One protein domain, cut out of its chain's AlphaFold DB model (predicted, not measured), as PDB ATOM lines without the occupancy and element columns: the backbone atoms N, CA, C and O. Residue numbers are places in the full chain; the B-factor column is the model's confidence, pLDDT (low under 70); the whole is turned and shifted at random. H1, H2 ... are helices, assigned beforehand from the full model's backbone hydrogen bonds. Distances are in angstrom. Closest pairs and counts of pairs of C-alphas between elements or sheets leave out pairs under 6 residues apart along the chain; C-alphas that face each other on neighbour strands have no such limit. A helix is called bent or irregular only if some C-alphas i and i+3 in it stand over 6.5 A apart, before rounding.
ATOM      1  N   ASN A 398     -29.093   1.382 -10.260       93.31
ATOM      2  CA  ASN A 398     -30.101   0.951 -11.234       93.31
ATOM      3  C   ASN A 398     -30.060   1.789 -12.519       93.31
ATOM      4  O   ASN A 398     -29.962   1.223 -13.601       93.31
ATOM      5  N   ALA A 399     -30.050   3.124 -12.420       92.38
ATOM      6  CA  ALA A 399     -29.949   4.000 -13.594       92.38
ATOM      7  C   ALA A 399     -28.692   3.720 -14.440       92.38
ATOM      8  O   ALA A 399     -28.784   3.580 -15.655       92.38
ATOM      9  N   GLN A 400     -27.531   3.558 -13.793       92.25
ATOM     10  CA  GLN A 400     -26.274   3.259 -14.487       92.25
ATOM     11  C   GLN A 400     -26.315   1.895 -15.186       92.25
ATOM     12  O   GLN A 400     -25.795   1.762 -16.293       92.25
ATOM     13  N   LEU A 401     -26.939   0.892 -14.558       93.75
ATOM     14  CA  LEU A 401     -27.148  -0.423 -15.157       93.75
ATOM     15  C   LEU A 401     -28.067  -0.332 -16.384       93.75
ATOM     16  O   LEU A 401     -27.755  -0.915 -17.420       93.75
ATOM     17  N   MET A 402     -29.164   0.426 -16.291       91.94
ATOM     18  CA  MET A 402     -30.099   0.613 -17.406       91.94
ATOM     19  C   MET A 402     -29.437   1.316 -18.595       91.94
ATOM     20  O   MET A 402     -29.579   0.856 -19.727       91.94
ATOM     21  N   ASP A 403     -28.633   2.352 -18.343       93.19
ATOM     22  CA  ASP A 403     -27.859   3.055 -19.377       93.19
ATOM     23  C   ASP A 403     -26.758   2.170 -20.000       93.19
ATOM     24  O   ASP A 403     -26.283   2.425 -21.117       93.19
ATOM     25  N   ALA A 404     -26.328   1.130 -19.278       95.62
ATOM     26  CA  ALA A 404     -25.354   0.136 -19.719       95.62
ATOM     27  C   ALA A 404     -25.966  -1.052 -20.467       95.62
ATOM     28  O   ALA A 404     -25.218  -1.800 -21.093       95.62
ATOM     29  N   MET A 405     -27.291  -1.226 -20.462       95.38
ATOM     30  CA  MET A 405     -27.907  -2.483 -20.891       95.38
ATOM     31  C   MET A 405     -27.644  -2.835 -22.359       95.38
ATOM     32  O   MET A 405     -27.417  -4.002 -22.677       95.38
ATOM     33  N   ASN A 406     -27.589  -1.838 -23.248       96.75
ATOM     34  CA  ASN A 406     -27.238  -2.088 -24.645       96.75
ATOM     35  C   ASN A 406     -25.801  -2.616 -24.780       96.75
ATOM     36  O   ASN A 406     -25.573  -3.591 -25.483       96.75
ATOM     37  N   ASP A 407     -24.845  -2.042 -24.041       97.88
ATOM     38  CA  ASP A 407     -23.462  -2.533 -24.034       97.88
ATOM     39  C   ASP A 407     -23.362  -3.936 -23.416       97.88
ATOM     40  O   ASP A 407     -22.616  -4.773 -23.922       97.88
ATOM     41  N   ILE A 408     -24.127  -4.210 -22.350       97.75
ATOM     42  CA  ILE A 408     -24.220  -5.542 -21.728       97.75
ATOM     43  C   ILE A 408     -24.699  -6.558 -22.766       97.75
ATOM     44  O   ILE A 408     -24.058  -7.595 -22.948       97.75
ATOM     45  N   ARG A 409     -25.787  -6.247 -23.483       97.75
ATOM     46  CA  ARG A 409     -26.331  -7.105 -24.537       97.75
ATOM     47  C   ARG A 409     -25.326  -7.301 -25.668       97.75
ATOM     48  O   ARG A 409     -25.017  -8.441 -25.991       97.75
ATOM     49  N   THR A 410     -24.756  -6.226 -26.214       96.94
ATOM     50  CA  THR A 410     -23.736  -6.310 -27.274       96.94
ATOM     51  C   THR A 410     -22.571  -7.211 -26.869       96.94
ATOM     52  O   THR A 410     -22.084  -7.973 -27.693       96.94
ATOM     53  N   ALA A 411     -22.128  -7.153 -25.610       97.12
ATOM     54  CA  ALA A 411     -20.974  -7.915 -25.146       97.12
ATOM     55  C   ALA A 411     -21.269  -9.383 -24.783       97.12
ATOM     56  O   ALA A 411     -20.337 -10.193 -24.785       97.12
ATOM     57  N   SER A 412     -22.517  -9.729 -24.439       97.12
ATOM     58  CA  SER A 412     -22.846 -11.015 -23.795       97.12
ATOM     59  C   SER A 412     -24.074 -11.760 -24.340       97.12
ATOM     60  O   SER A 412     -24.381 -12.846 -23.846       97.12
ATOM     61  N   ASP A 413     -24.749 -11.235 -25.368       97.50
ATOM     62  CA  ASP A 413     -25.771 -11.952 -26.143       97.50
ATOM     63  C   ASP A 413     -25.083 -12.872 -27.166       97.50
ATOM     64  O   ASP A 413     -24.887 -12.530 -28.335       97.50
ATOM     65  N   LEU A 414     -24.657 -14.044 -26.691       97.06
ATOM     66  CA  LEU A 414     -23.938 -15.064 -27.459       97.06
ATOM     67  C   LEU A 414     -24.693 -15.489 -28.721       97.06
ATOM     68  O   LEU A 414     -24.067 -15.772 -29.743       97.06
ATOM     69  N   HIS A 415     -26.026 -15.524 -28.662       95.31
ATOM     70  CA  HIS A 415     -26.866 -15.845 -29.809       95.31
ATOM     71  C   HIS A 415     -26.744 -14.777 -30.905       95.31
ATOM     72  O   HIS A 415     -26.430 -15.116 -32.049       95.31
ATOM     73  N   SER A 416     -26.889 -13.496 -30.549       93.56
ATOM     74  CA  SER A 416     -26.685 -12.378 -31.485       93.56
ATOM     75  C   SER A 416     -25.255 -12.342 -32.041       93.56
ATOM     76  O   SER A 416     -25.055 -12.154 -33.240       93.56
ATOM     77  N   ILE A 417     -24.247 -12.594 -31.197       94.69
ATOM     78  CA  ILE A 417     -22.835 -12.625 -31.615       94.69
ATOM     79  C   ILE A 417     -22.574 -13.765 -32.608       94.69
ATOM     80  O   ILE A 417     -21.901 -13.552 -33.617       94.69
ATOM     81  N   LYS A 418     -23.123 -14.963 -32.363       93.44
ATOM     82  CA  LYS A 418     -23.020 -16.108 -33.283       93.44
ATOM     83  C   LYS A 418     -23.687 -15.819 -34.629       93.44
ATOM     84  O   LYS A 418     -23.169 -16.232 -35.661       93.44
ATOM     85  N   GLN A 419     -24.834 -15.144 -34.628       90.94
ATOM     86  CA  GLN A 419     -25.570 -14.825 -35.854       90.94
ATOM     87  C   GLN A 419     -24.893 -13.759 -36.715       90.94
ATOM     88  O   GLN A 419     -25.180 -13.675 -37.914       90.94
ATOM     89  N   SER A 420     -24.000 -12.956 -36.135       88.12
ATOM     90  CA  SER A 420     -23.258 -11.969 -36.905       88.12
ATOM     91  C   SER A 420     -22.396 -12.645 -37.972       88.12
ATOM     92  O   SER A 420     -21.657 -13.588 -37.701       88.12
ATOM     93  N   ARG A 421     -22.497 -12.140 -39.206       79.25
ATOM     94  CA  ARG A 421     -21.689 -12.581 -40.354       79.25
ATOM     95  C   ARG A 421     -20.452 -11.712 -40.565       79.25
ATOM     96  O   ARG A 421     -19.664 -11.983 -41.468       79.25
ATOM     97  N   THR A 422     -20.291 -10.649 -39.778       76.69
ATOM     98  CA  THR A 422     -19.205  -9.685 -39.939       76.69
ATOM     99  C   THR A 422     -18.086  -9.969 -38.947       76.69
ATOM    100  O   THR A 422     -18.305 -10.195 -37.759       76.69
ATOM    101  N   SER A 423     -16.842  -9.877 -39.414       67.31
ATOM    102  CA  SER A 423     -15.670  -9.897 -38.532       67.31
ATOM    103  C   SER A 423     -15.589  -8.662 -37.617       67.31
ATOM    104  O   SER A 423     -14.815  -8.669 -36.658       67.31
ATOM    105  N   SER A 424     -16.406  -7.623 -37.865       81.56
ATOM    106  CA  SER A 424     -16.501  -6.412 -37.035       81.56
ATOM    107  C   SER A 424     -17.112  -6.664 -35.658       81.56
ATOM    108  O   SER A 424     -16.831  -5.900 -34.737       81.56
ATOM    109  N   VAL A 425     -17.879  -7.745 -35.475       87.75
ATOM    110  CA  VAL A 425     -18.577  -8.011 -34.207       87.75
ATOM    111  C   VAL A 425     -17.612  -8.122 -33.026       87.75
ATOM    112  O   VAL A 425     -17.902  -7.630 -31.942       87.75
ATOM    113  N   ALA A 426     -16.413  -8.679 -33.232       86.12
ATOM    114  CA  ALA A 426     -15.390  -8.743 -32.189       86.12
ATOM    115  C   ALA A 426     -14.917  -7.342 -31.760       86.12
ATOM    116  O   ALA A 426     -14.672  -7.110 -30.578       86.12
ATOM    117  N   VAL A 427     -14.829  -6.396 -32.703       89.75
ATOM    118  CA  VAL A 427     -14.477  -4.994 -32.430       89.75
ATOM    119  C   VAL A 427     -15.613  -4.296 -31.683       89.75
ATOM    120  O   VAL A 427     -15.357  -3.590 -30.709       89.75
ATOM    121  N   GLU A 428     -16.863  -4.521 -32.082       93.19
ATOM    122  CA  GLU A 428     -18.048  -3.962 -31.418       93.19
ATOM    123  C   GLU A 428     -18.174  -4.459 -29.970       93.19
ATOM    124  O   GLU A 428     -18.319  -3.650 -29.048       93.19
ATOM    125  N   VAL A 429     -18.016  -5.771 -29.756       95.81
ATOM    126  CA  VAL A 429     -17.948  -6.395 -28.425       95.81
ATOM    127  C   VAL A 429     -16.815  -5.775 -27.614       95.81
ATOM    128  O   VAL A 429     -17.021  -5.364 -26.473       95.81
ATOM    129  N   GLN A 430     -15.622  -5.634 -28.197       95.12
ATOM    130  CA  GLN A 430     -14.485  -5.037 -27.505       95.12
ATOM    131  C   GLN A 430     -14.770  -3.589 -27.084       95.12
ATOM    132  O   GLN A 430     -14.479  -3.206 -25.950       95.12
ATOM    133  N   GLN A 431     -15.359  -2.770 -27.956       95.75
ATOM    134  CA  GLN A 431     -15.732  -1.392 -27.633       95.75
ATOM    135  C   GLN A 431     -16.804  -1.324 -26.535       95.75
ATOM    136  O   GLN A 431     -16.708  -0.473 -25.645       95.75
ATOM    137  N   ALA A 432     -17.790  -2.227 -26.561       97.31
ATOM    138  CA  ALA A 432     -18.792  -2.353 -25.506       97.31
ATOM    139  C   ALA A 432     -18.140  -2.701 -24.159       97.31
ATOM    140  O   ALA A 432     -18.391  -2.019 -23.166       97.31
ATOM    141  N   LEU A 433     -17.209  -3.660 -24.125       97.44
ATOM    142  CA  LEU A 433     -16.454  -4.007 -22.915       97.44
ATOM    143  C   LEU A 433     -15.634  -2.823 -22.373       97.44
ATOM    144  O   LEU A 433     -15.617  -2.589 -21.166       97.44
ATOM    145  N   HIS A 434     -15.020  -2.010 -23.239       96.69
ATOM    146  CA  HIS A 434     -14.341  -0.782 -22.801       96.69
ATOM    147  C   HIS A 434     -15.316   0.240 -22.194       96.69
ATOM    148  O   HIS A 434     -14.993   0.883 -21.192       96.69
ATOM    149  N   ARG A 435     -16.516   0.406 -22.768       96.94
ATOM    150  CA  ARG A 435     -17.569   1.258 -22.185       96.94
ATOM    151  C   ARG A 435     -18.034   0.722 -20.831       96.94
ATOM    152  O   ARG A 435     -18.134   1.505 -19.889       96.94
ATOM    153  N   LEU A 436     -18.215  -0.590 -20.699       96.12
ATOM    154  CA  LEU A 436     -18.603  -1.251 -19.450       96.12
ATOM    155  C   LEU A 436     -17.537  -1.123 -18.358       96.12
ATOM    156  O   LEU A 436     -17.886  -0.834 -17.213       96.12
ATOM    157  N   LYS A 437     -16.246  -1.247 -18.698       93.38
ATOM    158  CA  LYS A 437     -15.148  -0.988 -17.753       93.38
ATOM    159  C   LYS A 437     -15.137   0.469 -17.293       93.38
ATOM    160  O   LYS A 437     -15.072   0.726 -16.096       93.38
ATOM    161  N   ARG A 438     -15.290   1.434 -18.212       92.00
ATOM    162  CA  ARG A 438     -15.400   2.865 -17.853       92.00
ATOM    163  C   ARG A 438     -16.590   3.150 -16.933       92.00
ATOM    164  O   ARG A 438     -16.486   3.994 -16.050       92.00
ATOM    165  N   ARG A 439     -17.696   2.423 -17.116       91.06
ATOM    166  CA  ARG A 439     -18.898   2.470 -16.267       91.06
ATOM    167  C   ARG A 439     -18.782   1.631 -14.984       91.06
ATOM    168  O   ARG A 439     -19.736   1.593 -14.220       91.06
ATOM    169  N   ARG A 440     -17.637   0.978 -14.735       89.38
ATOM    170  CA  ARG A 440     -17.363   0.119 -13.565       89.38
ATOM    171  C   ARG A 440     -18.317  -1.072 -13.402       89.38
ATOM    172  O   ARG A 440     -18.566  -1.525 -12.289       89.38
ATOM    173  N   MET A 441     -18.819  -1.603 -14.517       91.56
ATOM    174  CA  MET A 441     -19.654  -2.817 -14.534       91.56
ATOM    175  C   MET A 441     -18.811  -4.100 -14.566       91.56
ATOM    176  O   MET A 441     -19.247  -5.160 -14.117       91.56
ATOM    177  N   ILE A 442     -17.583  -4.004 -15.082       92.25
ATOM    178  CA  ILE A 442     -16.607  -5.097 -15.134       92.25
ATOM    179  C   ILE A 442     -15.230  -4.596 -14.672       92.25
ATOM    180  O   ILE A 442     -14.908  -3.432 -14.923       92.25
ATOM    181  N   PRO A 443     -14.416  -5.446 -14.018       87.69
ATOM    182  CA  PRO A 443     -13.084  -5.053 -13.552       87.69
ATOM    183  C   PRO A 443     -12.069  -4.948 -14.704       87.69
ATOM    184  O   PRO A 443     -11.267  -4.013 -14.763       87.69
ATOM    185  N   ASP A 444     -12.142  -5.872 -15.663       86.69
ATOM    186  CA  ASP A 444     -11.146  -6.041 -16.718       86.69
ATOM    187  C   ASP A 444     -11.788  -6.151 -18.100       86.69
ATOM    188  O   ASP A 444     -12.958  -6.507 -18.235       86.69
ATOM    189  N   VAL A 445     -11.015  -5.806 -19.133       90.12
ATOM    190  CA  VAL A 445     -11.435  -5.931 -20.534       90.12
ATOM    191  C   VAL A 445     -10.756  -7.145 -21.141       90.12
ATOM    192  O   VAL A 445      -9.541  -7.311 -21.038       90.12
ATOM    193  N   VAL A 446     -11.551  -7.965 -21.820       91.69
ATOM    194  CA  VAL A 446     -11.080  -9.126 -22.573       91.69
ATOM    195  C   VAL A 446     -10.211  -8.666 -23.743       91.69
ATOM    196  O   VAL A 446     -10.568  -7.740 -24.477       91.69
ATOM    197  N   THR A 447      -9.058  -9.310 -23.936       91.62
ATOM    198  CA  THR A 447      -8.154  -8.966 -25.039       91.62
ATOM    199  C   THR A 447      -8.785  -9.302 -26.391       91.62
ATOM    200  O   THR A 447      -9.586 -10.230 -26.512       91.62
ATOM    201  N   GLY A 448      -8.394  -8.569 -27.439       88.25
ATOM    202  CA  GLY A 448      -8.904  -8.814 -28.793       88.25
ATOM    203  C   GLY A 448      -8.629 -10.238 -29.290       88.25
ATOM    204  O   GLY A 448      -9.441 -10.797 -30.019       88.25
ATOM    205  N   GLU A 449      -7.530 -10.854 -28.851       89.69
ATOM    206  CA  GLU A 449      -7.202 -12.238 -29.200       89.69
ATOM    207  C   GLU A 449      -8.158 -13.245 -28.551       89.69
ATOM    208  O   GLU A 449      -8.707 -14.107 -29.234       89.69
ATOM    209  N   CYS A 450      -8.459 -13.079 -27.258       93.25
ATOM    210  CA  CYS A 450      -9.447 -13.916 -26.569       93.25
ATOM    211  C   CYS A 450     -10.839 -13.786 -27.214       93.25
ATOM    212  O   CYS A 450     -11.546 -14.782 -27.370       93.25
ATOM    213  N   LEU A 451     -11.220 -12.579 -27.656       92.94
ATOM    214  CA  LEU A 451     -12.484 -12.344 -28.366       92.94
ATOM    215  C   LEU A 451     -12.530 -13.023 -29.739       92.94
ATOM    216  O   LEU A 451     -13.551 -13.614 -30.086       92.94
ATOM    217  N   LYS A 452     -11.439 -12.978 -30.515       91.00
ATOM    218  CA  LYS A 452     -11.351 -13.692 -31.801       91.00
ATOM    219  C   LYS A 452     -11.521 -15.195 -31.609       91.00
ATOM    220  O   LYS A 452     -12.295 -15.815 -32.334       91.00
ATOM    221  N   VAL A 453     -10.840 -15.757 -30.611       93.38
ATOM    222  CA  VAL A 453     -10.938 -17.175 -30.253       93.38
ATOM    223  C   VAL A 453     -12.368 -17.544 -29.840       93.38
ATOM    224  O   VAL A 453     -12.917 -18.529 -30.332       93.38
ATOM    225  N   ALA A 454     -13.012 -16.730 -28.998       94.19
ATOM    226  CA  ALA A 454     -14.403 -16.936 -28.598       94.19
ATOM    227  C   ALA A 454     -15.374 -16.874 -29.779       94.19
ATOM    228  O   ALA A 454     -16.233 -17.745 -29.922       94.19
ATOM    229  N   TYR A 455     -15.205 -15.889 -30.660       93.19
ATOM    230  CA  TYR A 455     -16.015 -15.759 -31.863       93.19
ATOM    231  C   TYR A 455     -15.863 -16.979 -32.780       93.19
ATOM    232  O   TYR A 455     -16.863 -17.566 -33.184       93.19
ATOM    233  N   GLN A 456     -14.634 -17.432 -33.046       92.06
ATOM    234  CA  GLN A 456     -14.388 -18.650 -33.827       92.06
ATOM    235  C   GLN A 456     -15.024 -19.887 -33.178       92.06
ATOM    236  O   GLN A 456     -15.638 -20.702 -33.867       92.06
ATOM    237  N   ALA A 457     -14.931 -20.020 -31.852       94.38
ATOM    238  CA  ALA A 457     -15.571 -21.116 -31.135       94.38
ATOM    239  C   ALA A 457     -17.098 -21.098 -31.320       94.38
ATOM    240  O   ALA A 457     -17.668 -22.151 -31.607       94.38
ATOM    241  N   LEU A 458     -17.739 -19.927 -31.213       94.81
ATOM    242  CA  LEU A 458     -19.178 -19.740 -31.440       94.81
ATOM    243  C   LEU A 458     -19.590 -20.048 -32.884       94.81
ATOM    244  O   LEU A 458     -20.607 -20.710 -33.095       94.81
ATOM    245  N   GLN A 459     -18.807 -19.621 -33.877       92.25
ATOM    246  CA  GLN A 459     -19.070 -19.948 -35.284       92.25
ATOM    247  C   GLN A 459     -19.031 -21.464 -35.521       92.25
ATOM    248  O   GLN A 459     -19.888 -22.005 -36.213       92.25
ATOM    249  N   ASN A 460     -18.119 -22.163 -34.841       91.81
ATOM    250  CA  ASN A 460     -17.962 -23.616 -34.919       91.81
ATOM    251  C   ASN A 460     -18.949 -24.414 -34.042       91.81
ATOM    252  O   ASN A 460     -18.823 -25.638 -33.957       91.81
ATOM    253  N   SER A 461     -19.875 -23.766 -33.328       93.50
ATOM    254  CA  SER A 461     -20.894 -24.463 -32.531       93.50
ATOM    255  C   SER A 461     -22.102 -24.871 -33.382       93.50
ATOM    256  O   SER A 461     -22.310 -24.341 -34.479       93.50
ATOM    257  N   ALA A 462     -22.932 -25.786 -32.874       91.38
ATOM    258  CA  ALA A 462     -24.143 -26.222 -33.567       91.38
ATOM    259  C   ALA A 462     -25.072 -25.033 -33.919       91.38
ATOM    260  O   ALA A 462     -25.088 -24.019 -33.206       91.38
ATOM    261  N   PRO A 463     -25.832 -25.111 -35.026       86.56
ATOM    262  CA  PRO A 463     -26.822 -24.093 -35.360       86.56
ATOM    263  C   PRO A 463     -27.969 -24.082 -34.334       86.56
ATOM    264  O   PRO A 463     -28.253 -25.093 -33.701       86.56
ATOM    265  N   ASN A 464     -28.656 -22.940 -34.209       87.81
ATOM    266  CA  ASN A 464     -29.891 -22.770 -33.423       87.81
ATOM    267  C   ASN A 464     -29.791 -23.008 -31.903       87.81
ATOM    268  O   ASN A 464     -30.798 -23.300 -31.266       87.81
ATOM    269  N   LEU A 465     -28.609 -22.837 -31.309       93.12
ATOM    270  CA  LEU A 465     -28.453 -22.868 -29.854       93.12
ATOM    271  C   LEU A 465     -28.919 -21.553 -29.202       93.12
ATOM    272  O   LEU A 465     -28.654 -20.456 -29.710       93.12
ATOM    273  N   SER A 466     -29.581 -21.675 -28.054       94.00
ATOM    274  CA  SER A 466     -29.918 -20.569 -27.151       94.00
ATOM    275  C   SER A 466     -28.670 -19.962 -26.502       94.00
ATOM    276  O   SER A 466     -27.592 -20.560 -26.501       94.00
ATOM    277  N   ASN A 467     -28.811 -18.778 -25.898       96.00
ATOM    278  CA  ASN A 467     -27.727 -18.142 -25.144       96.00
ATOM    279  C   ASN A 467     -27.153 -19.084 -24.077       96.00
ATOM    280  O   ASN A 467     -25.942 -19.278 -23.997       96.00
ATOM    281  N   GLN A 468     -28.029 -19.710 -23.297       94.50
ATOM    282  CA  GLN A 468     -27.674 -20.625 -22.222       94.50
ATOM    283  C   GLN A 468     -26.913 -21.851 -22.751       94.50
ATOM    284  O   GLN A 468     -25.868 -22.205 -22.208       94.50
ATOM    285  N   GLU A 469     -27.363 -22.460 -23.851       95.25
ATOM    286  CA  GLU A 469     -26.651 -23.580 -24.487       95.25
ATOM    287  C   GLU A 469     -25.287 -23.163 -25.051       95.25
ATOM    288  O   GLU A 469     -24.314 -23.913 -24.942       95.25
ATOM    289  N   LEU A 470     -25.183 -21.953 -25.607       96.94
ATOM    290  CA  LEU A 470     -23.917 -21.405 -26.090       96.94
ATOM    291  C   LEU A 470     -22.931 -21.147 -24.949       96.94
ATOM    292  O   LEU A 470     -21.746 -21.441 -25.109       96.94
ATOM    293  N   LEU A 471     -23.392 -20.663 -23.792       96.88
ATOM    294  CA  LEU A 471     -22.527 -20.496 -22.623       96.88
ATOM    295  C   LEU A 471     -21.993 -21.847 -22.143       96.88
ATOM    296  O   LEU A 471     -20.794 -21.970 -21.902       96.88
ATOM    297  N   LYS A 472     -22.850 -22.873 -22.063       94.44
ATOM    298  CA  LYS A 472     -22.426 -24.239 -21.717       94.44
ATOM    299  C   LYS A 472     -21.361 -24.764 -22.673       94.44
ATOM    300  O   LYS A 472     -20.346 -25.305 -22.249       94.44
ATOM    301  N   PHE A 473     -21.581 -24.575 -23.968       95.31
ATOM    302  CA  PHE A 473     -20.628 -24.972 -24.993       95.31
ATOM    303  C   PHE A 473     -19.275 -24.258 -24.842       95.31
ATOM    304  O   PHE A 473     -18.226 -24.899 -24.916       95.31
ATOM    305  N   LEU A 474     -19.287 -22.940 -24.612       96.25
ATOM    306  CA  LEU A 474     -18.062 -22.171 -24.394       96.25
ATOM    307  C   LEU A 474     -17.353 -22.571 -23.098       96.25
ATOM    308  O   LEU A 474     -16.128 -22.636 -23.090       96.25
ATOM    309  N   TRP A 475     -18.102 -22.876 -22.037       94.81
ATOM    310  CA  TRP A 475     -17.561 -23.367 -20.769       94.81
ATOM    311  C   TRP A 475     -16.787 -24.675 -20.946       94.81
ATOM    312  O   TRP A 475     -15.630 -24.766 -20.540       94.81
ATOM    313  N   GLU A 476     -17.374 -25.668 -21.623       93.69
ATOM    314  CA  GLU A 476     -16.684 -26.935 -21.893       93.69
ATOM    315  C   GLU A 476     -15.453 -26.740 -22.784       93.69
ATOM    316  O   GLU A 476     -14.407 -27.342 -22.548       93.69
ATOM    317  N   ARG A 477     -15.527 -25.841 -23.775       94.88
ATOM    318  CA  ARG A 477     -14.354 -25.510 -24.592       94.88
ATOM    319  C   ARG A 477     -13.270 -24.762 -23.827       94.88
ATOM    320  O   ARG A 477     -12.096 -24.989 -24.110       94.88
ATOM    321  N   ALA A 478     -13.617 -23.917 -22.862       94.50
ATOM    322  CA  ALA A 478     -12.641 -23.187 -22.059       94.50
ATOM    323  C   ALA A 478     -11.745 -24.120 -21.228       94.50
ATOM    324  O   ALA A 478     -10.575 -23.805 -21.025       94.50
ATOM    325  N   LYS A 479     -12.241 -25.312 -20.856       92.69
ATOM    326  CA  LYS A 479     -11.435 -26.368 -20.208       92.69
ATOM    327  C   LYS A 479     -10.294 -26.879 -21.098       92.69
ATOM    328  O   LYS A 479      -9.279 -27.335 -20.585       92.69
ATOM    329  N   LEU A 480     -10.458 -26.806 -22.422       94.19
ATOM    330  CA  LEU A 480      -9.474 -27.255 -23.414       94.19
ATOM    331  C   LEU A 480      -8.657 -26.097 -24.000       94.19
ATOM    332  O   LEU A 480      -7.525 -26.291 -24.437       94.19
ATOM    333  N   GLN A 481      -9.223 -24.889 -24.025       95.38
ATOM    334  CA  GLN A 481      -8.625 -23.709 -24.633       95.38
ATOM    335  C   GLN A 481      -8.673 -22.523 -23.666       95.38
ATOM    336  O   GLN A 481      -9.629 -21.747 -23.646       95.38
ATOM    337  N   ALA A 482      -7.587 -22.342 -22.910       94.31
ATOM    338  CA  ALA A 482      -7.486 -21.342 -21.845       94.31
ATOM    339  C   ALA A 482      -7.793 -19.899 -22.296       94.31
ATOM    340  O   ALA A 482      -8.307 -19.111 -21.504       94.31
ATOM    341  N   ALA A 483      -7.546 -19.564 -23.571       95.62
ATOM    342  CA  ALA A 483      -7.846 -18.254 -24.159       95.62
ATOM    343  C   ALA A 483      -9.350 -17.895 -24.178       95.62
ATOM    344  O   ALA A 483      -9.692 -16.727 -24.338       95.62
ATOM    345  N   LEU A 484     -10.253 -18.867 -24.000       95.88
ATOM    346  CA  LEU A 484     -11.695 -18.615 -23.888       95.88
ATOM    347  C   LEU A 484     -12.110 -18.131 -22.497       95.88
ATOM    348  O   LEU A 484     -13.071 -17.367 -22.383       95.88
ATOM    349  N   THR A 485     -11.387 -18.549 -21.455       95.69
ATOM    350  CA  THR A 485     -11.739 -18.316 -20.044       95.69
ATOM    351  C   THR A 485     -12.043 -16.846 -19.740       95.69
ATOM    352  O   THR A 485     -13.125 -16.578 -19.225       95.69
ATOM    353  N   PRO A 486     -11.210 -15.860 -20.145       96.38
ATOM    354  CA  PRO A 486     -11.479 -14.456 -19.828       96.38
ATOM    355  C   PRO A 486     -12.805 -13.943 -20.402       96.38
ATOM    356  O   PRO A 486     -13.486 -13.131 -19.773       96.38
ATOM    357  N   TYR A 487     -13.188 -14.414 -21.594       97.19
ATOM    358  CA  TYR A 487     -14.457 -14.027 -22.206       97.19
ATOM    359  C   TYR A 487     -15.643 -14.705 -21.522       97.19
ATOM    360  O   TYR A 487     -16.614 -14.030 -21.189       97.19
ATOM    361  N   VAL A 488     -15.542 -16.009 -21.251       96.94
ATOM    362  CA  VAL A 488     -16.582 -16.772 -20.544       96.94
ATOM    363  C   VAL A 488     -16.847 -16.188 -19.154       96.94
ATOM    364  O   VAL A 488     -18.000 -15.938 -18.804       96.94
ATOM    365  N   ASP A 489     -15.793 -15.866 -18.407       95.94
ATOM    366  CA  ASP A 489     -15.894 -15.246 -17.085       95.94
ATOM    367  C   ASP A 489     -16.573 -13.875 -17.141       95.94
ATOM    368  O   ASP A 489     -17.415 -13.542 -16.299       95.94
ATOM    369  N   THR A 490     -16.243 -13.089 -18.168       96.88
ATOM    370  CA  THR A 490     -16.862 -11.782 -18.407       96.88
ATOM    371  C   THR A 490     -18.350 -11.926 -18.719       96.88
ATOM    372  O   THR A 490     -19.160 -11.194 -18.155       96.88
ATOM    373  N   VAL A 491     -18.734 -12.889 -19.563       97.56
ATOM    374  CA  VAL A 491     -20.142 -13.174 -19.884       97.56
ATOM    375  C   VAL A 491     -20.910 -13.588 -18.628       97.56
ATOM    376  O   VAL A 491     -21.963 -13.015 -18.355       97.56
ATOM    377  N   ILE A 492     -20.358 -14.498 -17.813       96.75
ATOM    378  CA  ILE A 492     -20.962 -14.920 -16.538       96.75
ATOM    379  C   ILE A 492     -21.183 -13.717 -15.616       96.75
ATOM    380  O   ILE A 492     -22.275 -13.547 -15.071       96.75
ATOM    381  N   ARG A 493     -20.179 -12.843 -15.474       96.50
ATOM    382  CA  ARG A 493     -20.306 -11.613 -14.681       96.50
ATOM    383  C   ARG A 493     -21.431 -10.721 -15.192       96.50
ATOM    384  O   ARG A 493     -22.243 -10.276 -14.386       96.50
ATOM    385  N   LEU A 494     -21.476 -10.466 -16.502       97.44
ATOM    386  CA  LEU A 494     -22.482  -9.609 -17.133       97.44
ATOM    387  C   LEU A 494     -23.899 -10.158 -16.948       97.44
ATOM    388  O   LEU A 494     -24.818  -9.405 -16.636       97.44
ATOM    389  N   TRP A 495     -24.070 -11.472 -17.063       96.75
ATOM    390  CA  TRP A 495     -25.347 -12.150 -16.841       96.75
ATOM    391  C   TRP A 495     -25.823 -12.074 -15.383       96.75
ATOM    392  O   TRP A 495     -27.025 -12.054 -15.127       96.75
ATOM    393  N   LEU A 496     -24.894 -11.970 -14.430       96.19
ATOM    394  CA  LEU A 496     -25.170 -11.817 -13.001       96.19
ATOM    395  C   LEU A 496     -25.271 -10.345 -12.541       96.19
ATOM    396  O   LEU A 496     -25.285 -10.092 -11.336       96.19
ATOM    397  N   LEU A 497     -25.336  -9.365 -13.454       93.81
ATOM    398  CA  LEU A 497     -25.448  -7.940 -13.097       93.81
ATOM    399  C   LEU A 497     -26.855  -7.490 -12.702       93.81
ATOM    400  O   LEU A 497     -26.989  -6.398 -12.177       93.81
TER     401      LEU A 497
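Overview. This is residues 398 to 497 of the 741 residues of an uncharacterized protein of Amphibalanus amphitrite (UniProt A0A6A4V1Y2). Two pairs of helices running opposite ways, H1 with H3 and the hairpin of H5 and H6, make a compact cluster, with H4 crossing H6 and also packing on H3 and H5. Short H2 packs on H4 and H5. The printed part has 100 residues with six named helices, H1 to H6 along the chain, no named strand, and the class all helix. The radius of gyration of the C-alphas is 12.6 A, and the outline, 37 by 25 by 24 A, is only just rounded.

Along the chain. H1, residues 398 to 412, begins at C-alpha 398 (-30.101, 0.951, -11.234) and measures 18.8 A from first to last C-alpha; it is irregular, with C-alphas 403 and 406 7.4 A apart. H2 is residues 414 to 419, 8.6 A; H3 425 to 438, 19.9 A; H4 448 to 459, 16.4 A; H5 467 to 478, 16.2 A. H6, residues 482 to 495, 20.7 A, ends at C-alpha 495 (-25.347, -12.150, -16.841) and is only just irregular, with C-alphas 483 and 486 6.8 A apart.

Arrangement. The hub is H4. Its residues 449 to 454 alone touch H6, about perpendicular at 82 degrees; the closest C-alphas, Cys 450 and Ala 483, are 5.2 A apart. H1 and H3 touch at a shallow tilt of 26 degrees, opposite ways; the closest C-alphas are Ala 411 and Val 429, 4.7 A. H1 and H5 are apart. Every O i to N i+4 pair is within hydrogen-bond range in H2, H3, H4 and H5, but 9 of 11 in H1 and 8 of 10 in H6.

Size, cuts and confidence. The farthest C-alphas, Ala 399 and Leu 480, are 38.6 A apart. The printed part has no cut and no long link. Mean pLDDT of the printed part is 93.2; residue 423 is under 70.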